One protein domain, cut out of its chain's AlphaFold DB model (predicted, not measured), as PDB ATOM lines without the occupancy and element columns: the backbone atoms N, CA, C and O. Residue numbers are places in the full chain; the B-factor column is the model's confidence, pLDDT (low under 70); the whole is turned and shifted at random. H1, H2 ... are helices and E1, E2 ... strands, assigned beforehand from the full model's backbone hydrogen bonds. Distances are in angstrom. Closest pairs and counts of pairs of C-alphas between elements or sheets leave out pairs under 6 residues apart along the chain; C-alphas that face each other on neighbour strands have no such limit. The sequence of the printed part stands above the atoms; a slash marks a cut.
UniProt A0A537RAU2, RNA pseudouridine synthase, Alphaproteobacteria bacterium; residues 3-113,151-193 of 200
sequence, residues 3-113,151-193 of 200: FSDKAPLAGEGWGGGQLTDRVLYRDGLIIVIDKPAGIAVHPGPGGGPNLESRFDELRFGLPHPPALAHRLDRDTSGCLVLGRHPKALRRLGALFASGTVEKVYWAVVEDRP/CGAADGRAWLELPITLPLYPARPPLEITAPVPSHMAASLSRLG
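AT A GLANCE: This is residues 3 to 113 and 151 to 193 of the 200 residues of the protein "RNA pseudouridine synthase" of Alphaproteobacteria bacterium (UniProt A0A537RAU2). Two small lobes lie along the longest axis: the larger holds the sheet E1, E2, E3 with H1, H2, H3 and long loops round its rim, the smaller the sheet E4, E6, E5 with H4 crossing one face. The hairpin E7 and E8 lies by the first sheet. The printed part has 154 residues with four named helices and eight named strands, in the order H1 E1 E2 H2 E3 H3 E4 E5 E6 E7 E8 H4; the strands of each sheet are antiparallel. The class is mixed, helices and strands, with only 68 residues in named elements. The whole is compact, with a radius of gyration of the C-alphas of 16.4 A and spans of 51 by 40 by 28 A.

IN THESE COORDINATES: Find C-alpha 19 at (125.648, 152.979, 115.673), where H1, residues 19 to 22, begins. Next come E1, residues 23 to 26, and E2, residues 30 to 35, 15.0 A long. Read on to H2, residues 52 to 58, E3, residues 77 to 83, 18.6 A, and H3, residues 86 to 97, 16.1 A. E4, residues 106 to 110, is 13.5 A long; E5 is residues 151 to 154, E6 157 to 160, E7 164 to 166 and E8 175 to 177. H4, residues 183 to 191, 13.5 A, ends at C-alpha 191, (102.519, 172.826, 115.795).

HOW THE PARTS SIT: Start at the hairpin E1 and E2, where N 24 and O 32 are 2.8 A apart, within hydrogen-bond range. E2 is antiparallel to E3 too, with N 33 and O 80 at 3.0 A. H1 touches H2, the closest C-alphas being those of Thr 20 and Leu 58, 6.3 A. H2 only grazes this sheet with residues 55 to 58, and H3 with 88 to 93. The closest C-alphas of E8 and E1 are those of Ile 177 and Leu 24, 7.5 A. In the hairpin E7 and E8, N 166 and O 175 are 2.9 A apart. In the other sheet, look for N 109 and O 158 of E4 and E6 at 2.9 A, and N 159 and O 152 of the hairpin E5 and E6 at 2.8 A. H4 is on this sheet at a height of 9.6 A, across the strands at 71 degrees to E6 on the local plane. In H3 every O i to N i+4 pair is within hydrogen-bond range; H4 has 3 of 5, H2 has 0 of 3 but 3 of 4 O i to N i+3 pairs, and H1 is too short for an i+4 pair.

THE WHOLE: The C-alphas farthest apart, those of Pro 63 and Asp 155, are 51.5 A apart. Residues 114 to 150 are cut out, and C-alphas 113 and 151 stand 11.1 A apart across the cut. The links E2 to H2 and H2 to E3 are long. Mean pLDDT of the printed part is 84.6; look for values under 70 at residues 3 to 16 and 162 to 164.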
ATOM      1  N   PHE A   3     118.147 167.999 121.656       47.06
ATOM      2  CA  PHE A   3     116.704 168.040 121.860       47.06
ATOM      3  C   PHE A   3     116.367 167.632 123.285       47.06
ATOM      4  O   PHE A   3     116.842 166.586 123.738       47.06
ATOM      5  N   SER A   4     115.591 168.450 123.995       43.69
ATOM      6  CA  SER A   4     115.170 168.171 125.369       43.69
ATOM      7  C   SER A   4     113.661 168.351 125.522       43.69
ATOM      8  O   SER A   4     113.157 169.470 125.496       43.69
ATOM      9  N   ASP A   5     112.976 167.234 125.737       41.78
ATOM     10  CA  ASP A   5     111.595 167.125 126.211       41.78
ATOM     11  C   ASP A   5     111.553 165.975 127.240       41.78
ATOM     12  O   ASP A   5     112.485 165.162 127.309       41.78
ATOM     13  N   LYS A   6     110.494 165.869 128.049       40.62
ATOM     14  CA  LYS A   6     110.209 164.624 128.772       40.62
ATOM     15  C   LYS A   6     109.833 163.566 127.740       40.62
ATOM     16  O   LYS A   6     108.656 163.349 127.460       40.62
ATOM     17  N   ALA A   7     110.835 162.888 127.186       39.56
ATOM     18  CA  ALA A   7     110.600 161.690 126.402       39.56
ATOM     19  C   ALA A   7     109.723 160.737 127.239       39.56
ATOM     20  O   ALA A   7     110.001 160.559 128.435       39.56
ATOM     21  N   PRO A   8     108.666 160.125 126.666       37.66
ATOM     22  CA  PRO A   8     108.033 158.999 127.332       37.66
ATOM     23  C   PRO A   8     109.149 158.012 127.664       37.66
ATOM     24  O   PRO A   8     110.020 157.766 126.826       37.66
ATOM     25  N   LEU A   9     109.180 157.527 128.909       39.59
ATOM     26  CA  LEU A   9     110.129 156.499 129.315       39.59
ATOM     27  C   LEU A   9     109.999 155.380 128.287       39.59
ATOM     28  O   LEU A   9     108.981 154.691 128.265       39.59
ATOM     29  N   ALA A  10     110.992 155.243 127.411       38.28
ATOM     30  CA  ALA A  10     111.087 154.098 126.535       38.28
ATOM     31  C   ALA A  10     111.336 152.907 127.457       38.28
ATOM     32  O   ALA A  10     112.467 152.588 127.826       38.28
ATOM     33  N   GLY A  11     110.247 152.298 127.915       35.91
ATOM     34  CA  GLY A  11     110.234 150.927 128.371       35.91
ATOM     35  C   GLY A  11     110.431 150.063 127.145       35.91
ATOM     36  O   GLY A  11     109.466 149.519 126.652       35.91
ATOM     37  N   GLU A  12     111.651 150.055 126.617       38.50
ATOM     38  CA  GLU A  12     112.212 149.066 125.703       38.50
ATOM     39  C   GLU A  12     113.629 149.531 125.363       38.50
ATOM     40  O   GLU A  12     113.865 150.682 124.989       38.50
ATOM     41  N   GLY A  13     114.598 148.645 125.594       45.47
ATOM     42  CA  GLY A  13     115.992 148.897 125.265       45.47
ATOM     43  C   GLY A  13     116.128 149.326 123.808       45.47
ATOM     44  O   GLY A  13     115.349 148.921 122.952       45.47
ATOM     45  N   TRP A  14     117.127 150.162 123.545       49.75
ATOM     46  CA  TRP A  14     117.486 150.607 122.206       49.75
ATOM     47  C   TRP A  14     117.420 149.449 121.189       49.75
ATOM     48  O   TRP A  14     118.208 148.506 121.257       49.75
ATOM     49  N   GLY A  15     116.429 149.515 120.294       48.44
ATOM     50  CA  GLY A  15     116.115 148.486 119.311       48.44
ATOM     51  C   GLY A  15     116.956 148.605 118.037       48.44
ATOM     52  O   GLY A  15     116.882 149.595 117.316       48.44
ATOM     53  N   GLY A  16     117.733 147.559 117.752       56.22
ATOM     54  CA  GLY A  16     117.962 147.014 116.404       56.22
ATOM     55  C   GLY A  16     118.949 147.675 115.427       56.22
ATOM     56  O   GLY A  16     119.393 146.976 114.522       56.22
ATOM     57  N   GLY A  17     119.308 148.958 115.549       72.06
ATOM     58  CA  GLY A  17     120.168 149.633 114.549       72.06
ATOM     59  C   GLY A  17     121.679 149.386 114.707       72.06
ATOM     60  O   GLY A  17     122.130 148.894 115.743       72.06
ATOM     61  N   GLN A  18     122.507 149.812 113.747       85.56
ATOM     62  CA  GLN A  18     123.951 149.977 113.980       85.56
ATOM     63  C   GLN A  18     124.250 151.421 114.400       85.56
ATOM     64  O   GLN A  18     123.578 152.364 113.984       85.56
ATOM     65  N   LEU A  19     125.248 151.629 115.263       90.75
ATOM     66  CA  LEU A  19     125.648 152.979 115.673       90.75
ATOM     67  C   LEU A  19     126.279 153.758 114.506       90.75
ATOM     68  O   LEU A  19     126.235 154.987 114.480       90.75
ATOM     69  N   THR A  20     126.821 153.040 113.522       93.62
ATOM     70  CA  THR A  20     127.358 153.584 112.269       93.62
ATOM     71  C   THR A  20     126.312 154.318 111.436       93.62
ATOM     72  O   THR A  20     126.647 155.335 110.836       93.62
ATOM     73  N   ASP A  21     125.053 153.876 111.462       93.19
ATOM     74  CA  ASP A  21     123.954 154.493 110.699       93.19
ATOM     75  C   ASP A  21     123.567 155.871 111.252       93.19
ATOM     76  O   ASP A  21     122.882 156.655 110.603       93.19
ATOM     77  N   ARG A  22     124.028 156.186 112.468       93.31
ATOM     78  CA  ARG A  22     123.789 157.455 113.161       93.31
ATOM     79  C   ARG A  22     124.960 158.425 113.040       93.31
ATOM     80  O   ARG A  22     124.962 159.456 113.710       93.31
ATOM     81  N   VAL A  23     125.981 158.110 112.244       96.19
ATOM     82  CA  VAL A  23     127.123 159.008 112.038       96.19
ATOM     83  C   VAL A  23     126.697 160.186 111.169       96.19
ATOM     84  O   VAL A  23     126.417 160.035 109.987       96.19
ATOM     85  N   LEU A  24     126.709 161.376 111.764       95.12
ATOM     86  CA  LEU A  24     126.436 162.644 111.086       95.12
ATOM     87  C   LEU A  24     127.684 163.183 110.386       95.12
ATOM     88  O   LEU A  24     127.606 163.813 109.338       95.12
ATOM     89  N   TYR A  25     128.853 162.953 110.986       95.75
ATOM     90  CA  TYR A  25     130.127 163.418 110.456       95.75
ATOM     91  C   TYR A  25     131.280 162.554 110.959       95.75
ATOM     92  O   TYR A  25     131.284 162.090 112.101       95.75
ATOM     93  N   ARG A  26     132.304 162.374 110.125       96.94
ATOM     94  CA  ARG A  26     133.540 161.685 110.498       96.94
ATOM     95  C   ARG A  26     134.712 162.209 109.686       96.94
ATOM     96  O   ARG A  26     134.683 162.167 108.460       96.94
ATOM     97  N   ASP A  27     135.798 162.539 110.370       95.75
ATOM     98  CA  ASP A  27     137.097 162.801 109.752       95.75
ATOM     99  C   ASP A  27     138.228 162.090 110.511       95.75
ATOM    100  O   ASP A  27     137.981 161.137 111.249       95.75
ATOM    101  N   GLY A  28     139.483 162.494 110.299       94.44
ATOM    102  CA  GLY A  28     140.635 161.893 110.976       94.44
ATOM    103  C   GLY A  28     140.693 162.147 112.488       94.44
ATOM    104  O   GLY A  28     141.298 161.351 113.202       94.44
ATOM    105  N   LEU A  29     140.065 163.214 112.992       95.38
ATOM    106  CA  LEU A  29     140.110 163.607 114.401       95.38
ATOM    107  C   LEU A  29     138.851 163.196 115.162       95.38
ATOM    108  O   LEU A  29     138.955 162.755 116.310       95.38
ATOM    109  N   ILE A  30     137.674 163.362 114.557       97.12
ATOM    110  CA  ILE A  30     136.397 163.270 115.269       97.12
ATOM    111  C   ILE A  30     135.378 162.384 114.561       97.12
ATOM    112  O   ILE A  30     135.449 162.136 113.356       97.12
ATOM    113  N   ILE A  31     134.405 161.936 115.347       97.81
ATOM    114  CA  ILE A  31     133.136 161.380 114.882       97.81
ATOM    115  C   ILE A  31     132.035 162.163 115.587       97.81
ATOM    116  O   ILE A  31     132.124 162.395 116.792       97.81
ATOM    117  N   VAL A  32     131.003 162.565 114.857       96.38
ATOM    118  CA  VAL A  32     129.782 163.131 115.432       96.38
ATOM    119  C   VAL A  32     128.637 162.196 115.105       96.38
ATOM    120  O   VAL A  32     128.451 161.833 113.943       96.38
ATOM    121  N   ILE A  33     127.893 161.791 116.131       95.62
ATOM    122  CA  ILE A  33     126.733 160.909 115.987       95.62
ATOM    123  C   ILE A  33     125.445 161.614 116.406       95.62
ATOM    124  O   ILE A  33     125.469 162.477 117.285       95.62
ATOM    125  N   ASP A  34     124.324 161.206 115.819       94.06
ATOM    126  CA  ASP A  34     122.987 161.491 116.329       94.06
ATOM    127  C   ASP A  34     122.671 160.546 117.495       94.06
ATOM    128  O   ASP A  34     122.270 159.387 117.310       94.06
ATOM    129  N   LYS A  35     122.889 161.027 118.723       93.00
ATOM    130  CA  LYS A  35     122.505 160.299 119.928       93.00
ATOM    131  C   LYS A  35     120.971 160.298 120.043       93.00
ATOM    132  O   LYS A  35     120.371 161.366 120.140       93.00
ATOM    133  N   PRO A  36     120.326 159.129 120.178       90.81
ATOM    134  CA  PRO A  36     118.904 159.067 120.486       90.81
ATOM    135  C   PRO A  36     118.616 159.449 121.947       90.81
ATOM    136  O   PRO A  36     119.481 159.356 122.827       90.81
ATOM    137  N   ALA A  37     117.378 159.859 122.217       87.69
ATOM    138  CA  ALA A  37     116.879 160.083 123.570       87.69
ATOM    139  C   ALA A  37     116.636 158.734 124.273       87.69
ATOM    140  O   ALA A  37     116.481 157.703 123.622       87.69
ATOM    141  N   GLY A  38     116.626 158.731 125.606       87.44
ATOM    142  CA  GLY A  38     116.332 157.549 126.424       87.44
ATOM    143  C   GLY A  38     117.528 156.634 126.722       87.44
ATOM    144  O   GLY A  38     117.394 155.714 127.526       87.44
ATOM    145  N   ILE A  39     118.718 156.901 126.168       89.88
ATOM    146  CA  ILE A  39     119.945 156.128 126.440       89.88
ATOM    147  C   ILE A  39     121.066 157.000 127.016       89.88
ATOM    148  O   ILE A  39     121.332 158.105 126.537       89.88
ATOM    149  N   ALA A  40     121.733 156.514 128.065       91.75
ATOM    150  CA  ALA A  40     122.864 157.207 128.674       91.75
ATOM    151  C   ALA A  40     124.098 157.136 127.762       91.75
ATOM    152  O   ALA A  40     124.287 156.165 127.033       91.75
ATOM    153  N   VAL A  41     124.968 158.148 127.802       93.31
ATOM    154  CA  VAL A  41     126.217 158.106 127.019       93.31
ATOM    155  C   VAL A  41     127.270 157.181 127.634       93.31
ATOM    156  O   VAL A  41     127.924 156.463 126.896       93.31
ATOM    157  N   HIS A  42     127.378 157.167 128.964       91.44
ATOM    158  CA  HIS A  42     128.355 156.418 129.768       91.44
ATOM    159  C   HIS A  42     127.599 155.699 130.901       91.44
ATOM    160  O   HIS A  42     126.556 156.212 131.336       91.44
ATOM    161  N   PRO A  43     128.083 154.551 131.415       86.06
ATOM    162  CA  PRO A  43     127.462 153.875 132.554       86.06
ATOM    163  C   PRO A  43     127.346 154.785 133.788       86.06
ATOM    164  O   PRO A  43     128.292 155.471 134.180       86.06
ATOM    165  N   GLY A  44     126.168 154.804 134.414       80.19
ATOM    166  CA  GLY A  44     125.974 155.477 135.700       80.19
ATOM    167  C   GLY A  44     126.556 154.665 136.866       80.19
ATOM    168  O   GLY A  44     127.025 153.547 136.663       80.19
ATOM    169  N   PRO A  45     126.470 155.165 138.114       73.88
ATOM    170  CA  PRO A  45     126.926 154.426 139.297       73.88
ATOM    171  C   PRO A  45     126.264 153.048 139.470       73.88
ATOM    172  O   PRO A  45     126.888 152.131 139.985       73.88
ATOM    173  N   GLY A  46     125.014 152.894 139.018       75.12
ATOM    174  CA  GLY A  46     124.293 151.614 138.997       75.12
ATOM    175  C   GLY A  46     124.489 150.796 137.714       75.12
ATOM    176  O   GLY A  46     123.758 149.836 137.495       75.12
ATOM    177  N   GLY A  47     125.421 151.191 136.839       81.88
ATOM    178  CA  GLY A  47     125.605 150.599 135.516       81.88
ATOM    179  C   GLY A  47     124.445 150.898 134.561       81.88
ATOM    180  O   GLY A  47     123.878 151.993 134.574       81.88
ATOM    181  N   GLY A  48     124.119 149.913 133.720       85.31
ATOM    182  CA  GLY A  48     122.984 149.938 132.798       85.31
ATOM    183  C   GLY A  48     123.340 150.213 131.328       85.31
ATOM    184  O   GLY A  48     124.495 150.520 131.005       85.31
ATOM    185  N   PRO A  49     122.347 150.092 130.424       87.25
ATOM    186  CA  PRO A  49     122.528 150.333 128.995       87.25
ATOM    187  C   PRO A  49     123.070 151.736 128.706       87.25
ATOM    188  O   PRO A  49     122.569 152.733 129.232       87.25
ATOM    189  N   ASN A  50     124.094 151.815 127.858       92.81
ATOM    190  CA  ASN A  50     124.741 153.065 127.473       92.81
ATOM    191  C   ASN A  50     125.296 152.983 126.041       92.81
ATOM    192  O   ASN A  50     125.422 151.897 125.483       92.81
ATOM    193  N   LEU A  51     125.595 154.132 125.433       93.62
ATOM    194  CA  LEU A  51     126.140 154.188 124.071       93.62
ATOM    195  C   LEU A  51     127.612 153.781 123.992       93.62
ATOM    196  O   LEU A  51     128.025 153.213 122.985       93.62
ATOM    197  N   GLU A  52     128.398 154.070 125.026       94.44
ATOM    198  CA  GLU A  52     129.834 153.789 125.035       94.44
ATOM    199  C   GLU A  52     130.152 152.301 124.885       94.44
ATOM    200  O   GLU A  52     131.103 151.955 124.186       94.44
ATOM    201  N   SER A  53     129.293 151.411 125.400       93.38
ATOM    202  CA  SER A  53     129.420 149.963 125.191       93.38
ATOM    203  C   SER A  53     129.318 149.528 123.722       93.38
ATOM    204  O   SER A  53     129.472 148.348 123.426       93.38
ATOM    205  N   ARG A  54     129.009 150.453 122.807       94.12
ATOM    206  CA  ARG A  54     128.881 150.219 121.362       94.12
ATOM    207  C   ARG A  54     129.861 151.037 120.527       94.12
ATOM    208  O   ARG A  54     129.804 151.006 119.301       94.12
ATOM    209  N   PHE A  55     130.795 151.752 121.154       96.06
ATOM    210  CA  PHE A  55     131.785 152.554 120.427       96.06
ATOM    211  C   PHE A  55     132.780 151.714 119.623       96.06
ATOM    212  O   PHE A  55     133.402 152.237 118.698       96.06
ATOM    213  N   ASP A  56     132.887 150.413 119.892       96.25
ATOM    214  CA  ASP A  56     133.625 149.482 119.036       96.25
ATOM    215  C   ASP A  56     133.127 149.480 117.582       96.25
ATOM    216  O   ASP A  56     133.940 149.381 116.661       96.25
ATOM    217  N   GLU A  57     131.828 149.703 117.353       96.25
ATOM    218  CA  GLU A  57     131.242 149.837 116.011       96.25
ATOM    219  C   GLU A  57     131.799 151.061 115.253       96.25
ATOM    220  O   GLU A  57     131.809 151.103 114.024       96.25
ATOM    221  N   LEU A  58     132.326 152.052 115.979       97.06
ATOM    222  CA  LEU A  58     132.803 153.332 115.451       97.06
ATOM    223  C   LEU A  58     134.331 153.408 115.291       97.06
ATOM    224  O   LEU A  58     134.883 154.492 115.091       97.06
ATOM    225  N   ARG A  59     135.049 152.278 115.361       96.19
ATOM    226  CA  ARG A  59     136.518 152.239 115.197       96.19
ATOM    227  C   ARG A  59     136.979 152.751 113.840       96.19
ATOM    228  O   ARG A  59     137.990 153.450 113.746       96.19
ATOM    229  N   PHE A  60     136.270 152.362 112.779       95.75
ATOM    230  CA  PHE A  60     136.620 152.688 111.394       95.75
ATOM    231  C   PHE A  60     138.107 152.446 111.078       95.75
ATOM    232  O   PHE A  60     138.807 153.344 110.603       95.75
ATOM    233  N   GLY A  61     138.586 151.242 111.408       92.69
ATOM    234  CA  GLY A  61     139.965 150.803 111.172       92.69
ATOM    235  C   GLY A  61     140.992 151.237 112.224       92.69
ATOM    236  O   GLY A  61     142.162 150.894 112.085       92.69
ATOM    237  N   LEU A  62     140.598 151.969 113.275       95.06
ATOM    238  CA  LEU A  62     141.509 152.345 114.362       95.06
ATOM    239  C   LEU A  62     141.651 151.240 115.430       95.06
ATOM    240  O   LEU A  62     140.692 150.513 115.712       95.06
ATOM    241  N   PRO A  63     142.830 151.140 116.081       94.69
ATOM    242  CA  PRO A  63     143.118 150.103 117.080       94.69
ATOM    243  C   PRO A  63     142.323 150.262 118.381       94.69
ATOM    244  O   PRO A  63     142.211 149.311 119.154       94.69
ATOM    245  N   HIS A  64     141.738 151.435 118.616       95.62
ATOM    246  CA  HIS A  64     140.899 151.725 119.774       95.62
ATOM    247  C   HIS A  64     139.598 152.393 119.319       95.62
ATOM    248  O   HIS A  64     139.610 153.102 118.306       95.62
ATOM    249  N   PRO A  65     138.484 152.169 120.038       97.44
ATOM    250  CA  PRO A  65     137.251 152.898 119.783       97.44
ATOM    251  C   PRO A  65     137.451 154.397 120.066       97.44
ATOM    252  O   PRO A  65     138.354 154.775 120.824       97.44
ATOM    253  N   PRO A  66     136.629 155.273 119.464       97.88
ATOM    254  CA  PRO A  66     136.594 156.676 119.859       97.88
ATOM    255  C   PRO A  66     136.111 156.813 121.314       97.88
ATOM    256  O   PRO A  66     135.502 155.896 121.858       97.88
ATOM    257  N   ALA A  67     136.341 157.972 121.937       97.56
ATOM    258  CA  ALA A  67     135.864 158.254 123.295       97.56
ATOM    259  C   ALA A  67     135.095 159.579 123.385       97.56
ATOM    260  O   ALA A  67     135.183 160.436 122.500       97.56
ATOM    261  N   LEU A  68     134.350 159.754 124.477       96.19
ATOM    262  CA  LEU A  68     133.534 160.940 124.739       96.19
ATOM    263  C   LEU A  68     134.403 162.192 124.916       96.19
ATOM    264  O   LEU A  68     135.276 162.236 125.781       96.19
ATOM    265  N   ALA A  69     134.123 163.242 124.142       93.12
ATOM    266  CA  ALA A  69     134.672 164.576 124.401       93.12
ATOM    267  C   ALA A  69     133.782 165.411 125.335       93.12
ATOM    268  O   ALA A  69     134.256 166.305 126.032       93.12
ATOM    269  N   HIS A  70     132.486 165.113 125.338       92.50
ATOM    270  CA  HIS A  70     131.486 165.648 126.249       92.50
ATOM    271  C   HIS A  70     130.374 164.611 126.428       92.50
ATOM    272  O   HIS A  70     130.350 163.580 125.756       92.50
ATOM    273  N   ARG A  71     129.436 164.898 127.328       92.19
ATOM    274  CA  ARG A  71     128.241 164.082 127.549       92.19
ATOM    275  C   ARG A  71     126.977 164.835 127.168       92.19
ATOM    276  O   ARG A  71     126.950 166.065 127.177       92.19
ATOM    277  N   LEU A  72     125.948 164.056 126.872       91.56
ATOM    278  CA  LEU A  72     124.553 164.471 126.828       91.56
ATOM    279  C   LEU A  72     123.803 163.665 127.883       91.56
ATOM    280  O   LEU A  72     124.184 162.527 128.176       91.56
ATOM    281  N   ASP A  73     122.756 164.247 128.452       88.44
ATOM    282  CA  ASP A  73     121.922 163.525 129.404       88.44
ATOM    283  C   ASP A  73     121.126 162.421 128.699       88.44
ATOM    284  O   ASP A  73     121.001 162.394 127.472       88.44
ATOM    285  N   ARG A  74     120.631 161.456 129.485       87.81
ATOM    286  CA  ARG A  74     119.957 160.258 128.963       87.81
ATOM    287  C   ARG A  74     118.831 160.627 127.999       87.81
ATOM    288  O   ARG A  74     118.781 160.107 126.887       87.81
ATOM    289  N   ASP A  75     117.992 161.565 128.410       86.38
ATOM    290  CA  ASP A  75     116.770 161.924 127.693       86.38
ATOM    291  C   ASP A  75     117.012 163.037 126.652       86.38
ATOM    292  O   ASP A  75     116.150 163.307 125.827       86.38
ATOM    293  N   THR A  76     118.223 163.606 126.603       88.88
ATOM    294  CA  THR A  76     118.637 164.528 125.537       88.88
ATOM    295  C   THR A  76     119.005 163.747 124.276       88.88
ATOM    296  O   THR A  76     119.772 162.792 124.360       88.88
ATOM    297  N   SER A  77     118.527 164.151 123.101       90.75
ATOM    298  CA  SER A  77     118.996 163.611 121.805       90.75
ATOM    299  C   SER A  77     119.847 164.619 121.036       90.75
ATOM    300  O   SER A  77     119.916 165.777 121.434       90.75
ATOM    301  N   GLY A  78     120.511 164.185 119.963       91.19
ATOM    302  CA  GLY A  78     121.208 165.043 119.008       91.19
ATOM    303  C   GLY A  78     122.727 164.852 118.957       91.19
ATOM    304  O   GLY A  78     123.244 163.787 119.290       91.19
ATOM    305  N   CYS A  79     123.468 165.872 118.512       93.50
ATOM    306  CA  CYS A  79     124.891 165.726 118.180       93.50
ATOM    307  C   CYS A  79     125.766 165.399 119.404       93.50
ATOM    308  O   CYS A  79     125.985 166.242 120.279       93.50
ATOM    309  N   LEU A  80     126.356 164.206 119.414       95.25
ATOM    310  CA  LEU A  80     127.389 163.802 120.364       95.25
ATOM    311  C   LEU A  80     128.746 163.731 119.658       95.25
ATOM    312  O   LEU A  80     128.918 162.960 118.714       95.25
ATOM    313  N   VAL A  81     129.711 164.523 120.129       96.19
ATOM    314  CA  VAL A  81     131.063 164.591 119.560       96.19
ATOM    315  C   VAL A  81     131.993 163.617 120.280       96.19
ATOM    316  O   VAL A  81     132.166 163.671 121.502       96.19
ATOM    317  N   LEU A  82     132.643 162.759 119.499       97.69
ATOM    318  CA  LEU A  82     133.609 161.763 119.944       97.69
ATOM    319  C   LEU A  82     134.999 162.077 119.380       97.69
ATOM    320  O   LEU A  82     135.152 162.406 118.201       97.69
ATOM    321  N   GLY A  83     136.029 161.935 120.210       98.00
ATOM    322  CA  GLY A  83     137.420 162.012 119.771       98.00
ATOM    323  C   GLY A  83     137.925 160.641 119.338       98.00
ATOM    324  O   GLY A  83     137.854 159.685 120.107       98.00
ATOM    325  N   ARG A  84     138.482 160.538 118.129       97.69
ATOM    326  CA  ARG A  84     138.949 159.259 117.562       97.69
ATOM    327  C   ARG A  84     140.238 158.723 118.180       97.69
ATOM    328  O   ARG A  84     140.555 157.552 118.017       97.69
ATOM    329  N   HIS A  85     141.015 159.584 118.835       97.25
ATOM    330  CA  HIS A  85     142.300 159.230 119.436       97.25
ATOM    331  C   HIS A  85     142.695 160.233 120.543       97.25
ATOM    332  O   HIS A  85     142.177 161.355 120.571       97.25
ATOM    333  N   PRO A  86     143.678 159.917 121.415       97.00
ATOM    334  CA  PRO A  86     144.021 160.751 122.575       97.00
ATOM    335  C   PRO A  86     144.369 162.209 122.242       97.00
ATOM    336  O   PRO A  86     143.976 163.129 122.955       97.00
ATOM    337  N   LYS A  87     145.078 162.453 121.130       96.31
ATOM    338  CA  LYS A  87     145.383 163.824 120.676       96.31
ATOM    339  C   LYS A  87     144.124 164.622 120.292       96.31
ATOM    340  O   LYS A  87     144.073 165.812 120.593       96.31
ATOM    341  N   ALA A  88     143.125 163.991 119.672       96.38
ATOM    342  CA  ALA A  88     141.860 164.639 119.340       96.38
ATOM    343  C   ALA A  88     141.061 164.938 120.612       96.38
ATOM    344  O   ALA A  88     140.578 166.052 120.769       96.38
ATOM    345  N   LEU A  89     141.019 163.998 121.561       96.88
ATOM    346  CA  LEU A  89     140.354 164.190 122.854       96.88
ATOM    347  C   LEU A  89     140.937 165.354 123.650       96.88
ATOM    348  O   LEU A  89     140.181 166.182 124.140       96.88
ATOM    349  N   ARG A  90     142.268 165.477 123.732       96.44
ATOM    350  CA  ARG A  90     142.904 166.627 124.399       96.44
ATOM    351  C   ARG A  90     142.498 167.955 123.761       96.44
ATOM    352  O   ARG A  90     142.211 168.914 124.469       96.44
ATOM    353  N   ARG A  91     142.452 168.002 122.427       95.12
ATOM    354  CA  ARG A  91     142.045 169.197 121.679       95.12
ATOM    355  C   ARG A  91     140.576 169.539 121.920       95.12
ATOM    356  O   ARG A  91     140.268 170.686 122.214       95.12
ATOM    357  N   LEU A  92     139.689 168.553 121.822       95.38
ATOM    358  CA  LEU A  92     138.265 168.740 122.089       95.38
ATOM    359  C   LEU A  92     138.024 169.155 123.543       95.38
ATOM    360  O   LEU A  92     137.272 170.091 123.782       95.38
ATOM    361  N   GLY A  93     138.710 168.528 124.500       95.31
ATOM    362  CA  GLY A  93     138.646 168.891 125.913       95.31
ATOM    363  C   GLY A  93     139.034 170.349 126.154       95.31
ATOM    364  O   GLY A  93     138.320 171.053 126.860       95.31
ATOM    365  N   ALA A  94     140.097 170.836 125.506       94.38
ATOM    366  CA  ALA A  94     140.485 172.245 125.578       94.38
ATOM    367  C   ALA A  94     139.422 173.184 124.977       94.38
ATOM    368  O   ALA A  94     139.118 174.217 125.571       94.38
ATOM    369  N   LEU A  95     138.817 172.822 123.839       93.44
ATOM    370  CA  LEU A  95     137.750 173.613 123.210       93.44
ATOM    371  C   LEU A  95     136.487 173.675 124.081       93.44
ATOM    372  O   LEU A  95     135.903 174.742 124.253       93.44
ATOM    373  N   PHE A  96     136.075 172.551 124.671       91.31
ATOM    374  CA  PHE A  96     134.930 172.525 125.582       91.31
ATOM    375  C   PHE A  96     135.209 173.280 126.884       91.31
ATOM    376  O   PHE A  96     134.328 173.988 127.365       91.31
ATOM    377  N   ALA A  97     136.417 173.160 127.441       90.31
ATOM    378  CA  ALA A  97     136.798 173.843 128.677       90.31
ATOM    379  C   ALA A  97     136.917 175.367 128.509       90.31
ATOM    380  O   ALA A  97     136.633 176.105 129.445       90.31
ATOM    381  N   SER A  98     137.317 175.834 127.324       91.31
ATOM    382  CA  SER A  98     137.433 177.265 127.004       91.31
ATOM    383  C   SER A  98     136.113 177.919 126.588       91.31
ATOM    384  O   SER A  98     136.077 179.132 126.408       91.31
ATOM    385  N   GLY A  99     135.031 177.148 126.424       85.88
ATOM    386  CA  GLY A  99     133.731 177.676 126.000       85.88
ATOM    387  C   GLY A  99     133.683 178.141 124.541       85.88
ATOM    388  O   GLY A  99     132.719 178.780 124.148       85.88
ATOM    389  N   THR A 100     134.695 177.820 123.725       87.44
ATOM    390  CA  THR A 100     134.739 178.208 122.300       87.44
ATOM    391  C   THR A 100     133.839 177.333 121.422       87.44
ATOM    392  O   THR A 100     133.589 177.657 120.267       87.44
ATOM    393  N   VAL A 101     133.385 176.187 121.939       88.69
ATOM    394  CA  VAL A 101     132.368 175.375 121.264       88.69
ATOM    395  C   VAL A 101     131.005 175.989 121.521       88.69
ATOM    396  O   VAL A 101     130.538 175.986 122.662       88.69
ATOM    397  N   GLU A 102     130.339 176.429 120.464       86.94
ATOM    398  CA  GLU A 102     128.965 176.899 120.569       86.94
ATOM    399  C   GLU A 102     128.042 175.686 120.593       86.94
ATOM    400  O   GLU A 102     128.148 174.767 119.775       86.94
ATOM    401  N   LYS A 103     127.177 175.639 121.606       85.88
ATOM    402  CA  LYS A 103     126.261 174.528 121.839       85.88
ATOM    403  C   LYS A 103     124.874 175.006 122.095       85.88
ATOM    404  O   LYS A 103     124.623 176.112 122.553       85.88
ATOM    405  N   VAL A 104     123.986 174.090 121.776       82.62
ATOM    406  CA  VAL A 104     122.758 174.475 121.173       82.62
ATOM    407  C   VAL A 104     121.717 173.442 121.469       82.62
ATOM    408  O   VAL A 104     121.947 172.243 121.283       82.62
ATOM    409  N   TYR A 105     120.557 173.944 121.844       83.44
ATOM    410  CA  TYR A 105     119.493 173.106 122.310       83.44
ATOM    411  C   TYR A 105     118.186 173.605 121.722       83.44
ATOM    412  O   TYR A 105     117.877 174.792 121.784       83.44
ATOM    413  N   TRP A 106     117.458 172.674 121.124       86.75
ATOM    414  CA  TRP A 106     116.048 172.785 120.862       86.75
ATOM    415  C   TRP A 106     115.289 172.238 122.061       86.75
ATOM    416  O   TRP A 106     115.439 171.074 122.440       86.75
ATOM    417  N   ALA A 107     114.490 173.094 122.679       85.44
ATOM    418  CA  ALA A 107     113.659 172.724 123.815       85.44
ATOM    419  C   ALA A 107     112.212 173.095 123.522       85.44
ATOM    420  O   ALA A 107     111.952 174.175 122.993       85.44
ATOM    421  N   VAL A 108     111.292 172.201 123.876       87.06
ATOM    422  CA  VAL A 108     109.863 172.508 123.950       87.06
ATOM    423  C   VAL A 108     109.522 172.655 125.425       87.06
ATOM    424  O   VAL A 108     109.745 171.735 126.208       87.06
ATOM    425  N   VAL A 109     109.030 173.828 125.808       86.81
ATOM    426  CA  VAL A 109     108.700 174.164 127.196       86.81
ATOM    427  C   VAL A 109     107.205 174.406 127.353       86.81
ATOM    428  O   VAL A 109     106.529 174.818 126.407       86.81
ATOM    429  N   GLU A 110     106.699 174.124 128.551       86.12
ATOM    430  CA  GLU A 110     105.384 174.582 128.996       86.12
ATOM    431  C   GLU A 110     105.453 176.079 129.288       86.12
ATOM    432  O   GLU A 110     106.424 176.551 129.877       86.12
ATOM    433  N   ASP A 111     104.412 176.785 128.861       85.25
ATOM    434  CA  ASP A 111     104.283 178.232 128.867       85.25
ATOM    435  C   ASP A 111     105.357 178.966 128.054       85.25
ATOM    436  O   ASP A 111     106.534 178.609 127.965       85.25
ATOM    437  N   ARG A 112     104.939 180.050 127.405       85.50
ATOM    438  CA  ARG A 112     105.874 180.919 126.695       85.50
ATOM    439  C   ARG A 112     106.559 181.832 127.716       85.50
ATOM    440  O   ARG A 112     105.842 182.530 128.439       85.50
ATOM    441  N   PRO A 113     107.904 181.922 127.738       84.44
ATOM    442  CA  PRO A 113     108.578 182.997 128.453       84.44
ATOM    443  C   PRO A 113     107.998 184.360 128.041       84.44
ATOM    444  O   PRO A 113     107.652 184.544 126.869       84.44
ATOM    445  N   CYS A 151     111.360 180.764 119.428       87.69
ATOM    446  CA  CYS A 151     111.357 180.542 117.983       87.69
ATOM    447  C   CYS A 151     109.952 180.242 117.462       87.69
ATOM    448  O   CYS A 151     109.627 180.573 116.329       87.69
ATOM    449  N   GLY A 152     109.100 179.690 118.324       88.25
ATOM    450  CA  GLY A 152     107.690 179.458 118.051       88.25
ATOM    451  C   GLY A 152     106.910 179.290 119.347       88.25
ATOM    452  O   GLY A 152     107.476 178.870 120.358       88.25
ATOM    453  N   ALA A 153     105.626 179.643 119.344       87.19
ATOM    454  CA  ALA A 153     104.749 179.459 120.495       87.19
ATOM    455  C   ALA A 153     103.300 179.234 120.051       87.19
ATOM    456  O   ALA A 153     102.761 180.009 119.265       87.19
ATOM    457  N   ALA A 154     102.679 178.184 120.576       87.19
ATOM    458  CA  ALA A 154     101.298 177.793 120.315       87.19
ATOM    459  C   ALA A 154     100.816 176.874 121.447       87.19
ATOM    460  O   ALA A 154     101.634 176.232 122.106       87.19
ATOM    461  N   ASP A 155      99.505 176.815 121.685       85.69
ATOM    462  CA  ASP A 155      98.867 175.881 122.631       85.69
ATOM    463  C   ASP A 155      99.485 175.863 124.045       85.69
ATOM    464  O   ASP A 155      99.620 174.811 124.672       85.69
ATOM    465  N   GLY A 156      99.908 177.029 124.549       83.75
ATOM    466  CA  GLY A 156     100.548 177.141 125.868       83.75
ATOM    467  C   GLY A 156     101.946 176.518 125.940       83.75
ATOM    468  O   GLY A 156     102.407 176.169 127.020       83.75
ATOM    469  N   ARG A 157     102.629 176.350 124.804       87.75
ATOM    470  CA  ARG A 157     104.005 175.849 124.716       87.75
ATOM    471  C   ARG A 157     104.876 176.781 123.892       87.75
ATOM    472  O   ARG A 157     104.373 177.551 123.071       87.75
ATOM    473  N   ALA A 158     106.186 176.684 124.084       85.69
ATOM    474  CA  ALA A 158     107.166 177.419 123.297       85.69
ATOM    475  C   ALA A 158     108.346 176.541 122.875       85.69
ATOM    476  O   ALA A 158     108.771 175.653 123.609       85.69
ATOM    477  N   TRP A 159     108.877 176.816 121.688       88.00
ATOM    478  CA  TRP A 159     110.096 176.223 121.149       88.00
ATOM    479  C   TRP A 159     111.247 177.230 121.236       88.00
ATOM    480  O   TRP A 159     111.081 178.396 120.873       88.00
ATOM    481  N   LEU A 160     112.406 176.778 121.718       84.31
ATOM    482  CA  LEU A 160     113.655 177.543 121.818       84.31
ATOM    483  C   LEU A 160     114.744 176.885 120.950       84.31
ATOM    484  O   LEU A 160     114.727 175.665 120.877       84.31
ATOM    485  N   GLU A 161     115.685 177.621 120.337       77.75
ATOM    486  CA  GLU A 161     116.713 177.063 119.419       77.75
ATOM    487  C   GLU A 161     118.093 177.712 119.544       77.75
ATOM    488  O   GLU A 161     118.180 178.935 119.678       77.75
ATOM    489  N   LEU A 162     119.138 176.908 119.256       52.78
ATOM    490  CA  LEU A 162     120.427 177.351 118.687       52.78
ATOM    491  C   LEU A 162     120.972 176.263 117.640       52.78
ATOM    492  O   LEU A 162     120.246 175.287 117.455       52.78
ATOM    493  N   PRO A 163     122.153 176.347 116.940       57.31
ATOM    494  CA  PRO A 163     122.996 175.297 116.216       57.31
ATOM    495  C   PRO A 163     124.425 174.917 116.813       57.31
ATOM    496  O   PRO A 163     125.150 175.799 117.247       57.31
ATOM    497  N   ILE A 164     124.934 173.652 116.827       64.25
ATOM    498  CA  ILE A 164     126.302 173.357 117.394       64.25
ATOM    499  C   ILE A 164     127.429 173.749 116.418       64.25
ATOM    500  O   ILE A 164     127.479 173.207 115.311       64.25
ATOM    501  N   THR A 165     128.408 174.533 116.892       70.94
ATOM    502  CA  THR A 165     129.564 175.016 116.110       70.94
ATOM    503  C   THR A 165     130.899 174.638 116.762       70.94
ATOM    504  O   THR A 165     131.136 174.891 117.946       70.94
ATOM    505  N   LEU A 166     131.820 174.053 115.984       70.06
ATOM    506  CA  LEU A 166     133.155 173.640 116.434       70.06
ATOM    507  C   LEU A 166     134.267 174.355 115.642       70.06
ATOM    508  O   LEU A 166     134.550 173.958 114.508       70.06
ATOM    509  N   PRO A 167     135.016 175.310 116.230       81.62
ATOM    510  CA  PRO A 167     136.204 175.903 115.605       81.62
ATOM    511  C   PRO A 167     137.419 174.966 115.735       81.62
ATOM    512  O   PRO A 167     138.480 175.312 116.259       81.62
ATOM    513  N   LEU A 168     137.254 173.714 115.298       83.62
ATOM    514  CA  LEU A 168     138.239 172.659 115.509       83.62
ATOM    515  C   LEU A 168     139.519 172.909 114.711       83.62
ATOM    516  O   LEU A 168     140.603 172.597 115.198       83.62
ATOM    517  N   TYR A 169     139.411 173.466 113.508       86.69
ATOM    518  CA  TYR A 169     140.512 173.646 112.568       86.69
ATOM    519  C   TYR A 169     140.857 175.140 112.442       86.69
ATOM    520  O   TYR A 169     140.050 175.876 111.896       86.69
ATOM    521  N   PRO A 170     142.043 175.615 112.876       78.81
ATOM    522  CA  PRO A 170     142.316 177.054 112.990       78.81
ATOM    523  C   PRO A 170     142.350 177.786 111.645       78.81
ATOM    524  O   PRO A 170     142.124 178.985 111.592       78.81
ATOM    525  N   ALA A 171     142.655 177.063 110.566       86.50
ATOM    526  CA  ALA A 171     142.754 177.593 109.208       86.50
ATOM    527  C   ALA A 171     141.543 177.223 108.331       86.50
ATOM    528  O   ALA A 171     141.632 177.284 107.107       86.50
ATOM    529  N   ARG A 172     140.439 176.758 108.927       86.75
ATOM    530  CA  ARG A 172     139.202 176.437 108.205       86.75
ATOM    531  C   ARG A 172     138.017 177.105 108.900       86.75
ATOM    532  O   ARG A 172     138.104 177.362 110.100       86.75
ATOM    533  N   PRO A 173     136.913 177.344 108.174       85.44
ATOM    534  CA  PRO A 173     135.654 177.697 108.807       85.44
ATOM    535  C   PRO A 173     135.289 176.686 109.905       85.44
ATOM    536  O   PRO A 173     135.653 175.505 109.787       85.44
ATOM    537  N   PRO A 174     134.597 177.124 110.970       87.31
ATOM    538  CA  PRO A 174     134.074 176.217 111.975       87.31
ATOM    539  C   PRO A 174     133.218 175.116 111.346       87.31
ATOM    540  O   PRO A 174     132.543 175.315 110.340       87.31
ATOM    541  N   LEU A 175     133.274 173.931 111.943       86.44
ATOM    542  CA  LEU A 175     132.420 172.823 111.554       86.44
ATOM    543  C   LEU A 175     131.048 173.009 112.205       86.44
ATOM    544  O   LEU A 175     130.946 172.997 113.434       86.44
ATOM    545  N   GLU A 176     130.022 173.144 111.375       87.88
ATOM    546  CA  GLU A 176     128.620 173.249 111.780       87.88
ATOM    547  C   GLU A 176     127.924 171.908 111.531       87.88
ATOM    548  O   GLU A 176     127.977 171.367 110.425       87.88
ATOM    549  N   ILE A 177     127.322 171.326 112.575       85.69
ATOM    550  CA  ILE A 177     126.629 170.034 112.473       85.69
ATOM    551  C   ILE A 177     125.261 170.104 113.152       85.69
ATOM    552  O   ILE A 177     125.127 170.403 114.347       85.69
ATOM    553  N   THR A 178     124.247 169.704 112.390       85.69
ATOM    554  CA  THR A 178     122.861 169.578 112.833       85.69
ATOM    555  C   THR A 178     122.464 168.106 112.875       85.69
ATOM    556  O   THR A 178     122.734 167.349 111.948       85.69
ATOM    557  N   ALA A 179     121.866 167.694 113.993       85.50
ATOM    558  CA  ALA A 179     121.215 166.396 114.108       85.50
ATOM    559  C   ALA A 179     119.758 166.573 113.678       85.50
ATOM    560  O   ALA A 179     119.208 167.651 113.928       85.50
ATOM    561  N   PRO A 180     119.140 165.558 113.066       85.44
ATOM    562  CA  PRO A 180     117.753 165.654 112.648       85.44
ATOM    563  C   PRO A 180     116.799 165.800 113.837       85.44
ATOM    564  O   PRO A 180     117.113 165.396 114.959       85.44
ATOM    565  N   VAL A 181     115.606 166.334 113.568       83.00
ATOM    566  CA  VAL A 181     114.536 166.437 114.561       83.00
ATOM    567  C   VAL A 181     114.093 165.037 114.994       83.00
ATOM    568  O   VAL A 181     113.690 164.232 114.150       83.00
ATOM    569  N   PRO A 182     114.134 164.710 116.298       83.00
ATOM    570  CA  PRO A 182     113.732 163.402 116.764       83.00
ATOM    571  C   PRO A 182     112.213 163.277 116.655       83.00
ATOM    572  O   PRO A 182     111.462 164.203 116.973       83.00
ATOM    573  N   SER A 183     111.753 162.094 116.257       81.12
ATOM    574  CA  SER A 183     110.339 161.810 115.980       81.12
ATOM    575  C   SER A 183     109.386 162.214 117.113       81.12
ATOM    576  O   SER A 183     108.305 162.734 116.847       81.12
ATOM    577  N   HIS A 184     109.797 162.050 118.377       80.00
ATOM    578  CA  HIS A 184     108.983 162.420 119.540       80.00
ATOM    579  C   HIS A 184     108.770 163.937 119.702       80.00
ATOM    580  O   HIS A 184     107.792 164.334 120.328       80.00
ATOM    581  N   MET A 185     109.636 164.783 119.130       81.94
ATOM    582  CA  MET A 185     109.468 166.243 119.144       81.94
ATOM    583  C   MET A 185     108.874 166.796 117.851       81.94
ATOM    584  O   MET A 185     108.327 167.896 117.887       81.94
ATOM    585  N   ALA A 186     108.937 166.055 116.740       85.25
ATOM    586  CA  ALA A 186     108.507 166.531 115.424       85.25
ATOM    587  C   ALA A 186     107.085 167.116 115.453       85.25
ATOM    588  O   ALA A 186     106.897 168.278 115.114       85.25
ATOM    589  N   ALA A 187     106.104 166.374 115.982       84.12
ATOM    590  CA  ALA A 187     104.717 166.841 116.047       84.12
ATOM    591  C   ALA A 187     104.541 168.119 116.889       84.12
ATOM    592  O   ALA A 187     103.767 169.003 116.521       84.12
ATOM    593  N   SER A 188     105.252 168.225 118.016       84.88
ATOM    594  CA  SER A 188     105.229 169.425 118.861       84.88
ATOM    595  C   SER A 188     105.852 170.616 118.133       84.88
ATOM    596  O   SER A 188     105.266 171.692 118.118       84.88
ATOM    597  N   LEU A 189     107.002 170.422 117.486       85.69
ATOM    598  CA  LEU A 189     107.710 171.474 116.758       85.69
ATOM    599  C   LEU A 189     106.923 171.959 115.536       85.69
ATOM    600  O   LEU A 189     106.820 173.167 115.336       85.69
ATOM    601  N   SER A 190     106.290 171.057 114.778       86.00
ATOM    602  CA  SER A 190     105.427 171.436 113.653       86.00
ATOM    603  C   SER A 190     104.258 172.317 114.105       86.00
ATOM    604  O   SER A 190     103.977 173.331 113.473       86.00
ATOM    605  N   ARG A 191     103.598 171.987 115.229       86.38
ATOM    606  CA  ARG A 191     102.519 172.826 115.795       86.38
ATOM    607  C   ARG A 191     103.010 174.193 116.258       86.38
ATOM    608  O   ARG A 191     102.256 175.158 116.218       86.38
ATOM    609  N   LEU A 192     104.267 174.273 116.681       85.88
ATOM    610  CA  LEU A 192     104.918 175.512 117.101       85.88
ATOM    611  C   LEU A 192     105.445 176.339 115.915       85.88
ATOM    612  O   LEU A 192     106.042 177.385 116.145       85.88
ATOM    613  N   GLY A 193     105.207 175.909 114.670       83.00
ATOM    614  CA  GLY A 193     105.580 176.651 113.462       83.00
ATOM    615  C   GLY A 193     107.008 176.398 112.974       83.00
ATOM    616  O   GLY A 193     107.528 177.188 112.196       83.00
TER     617      GLY A 193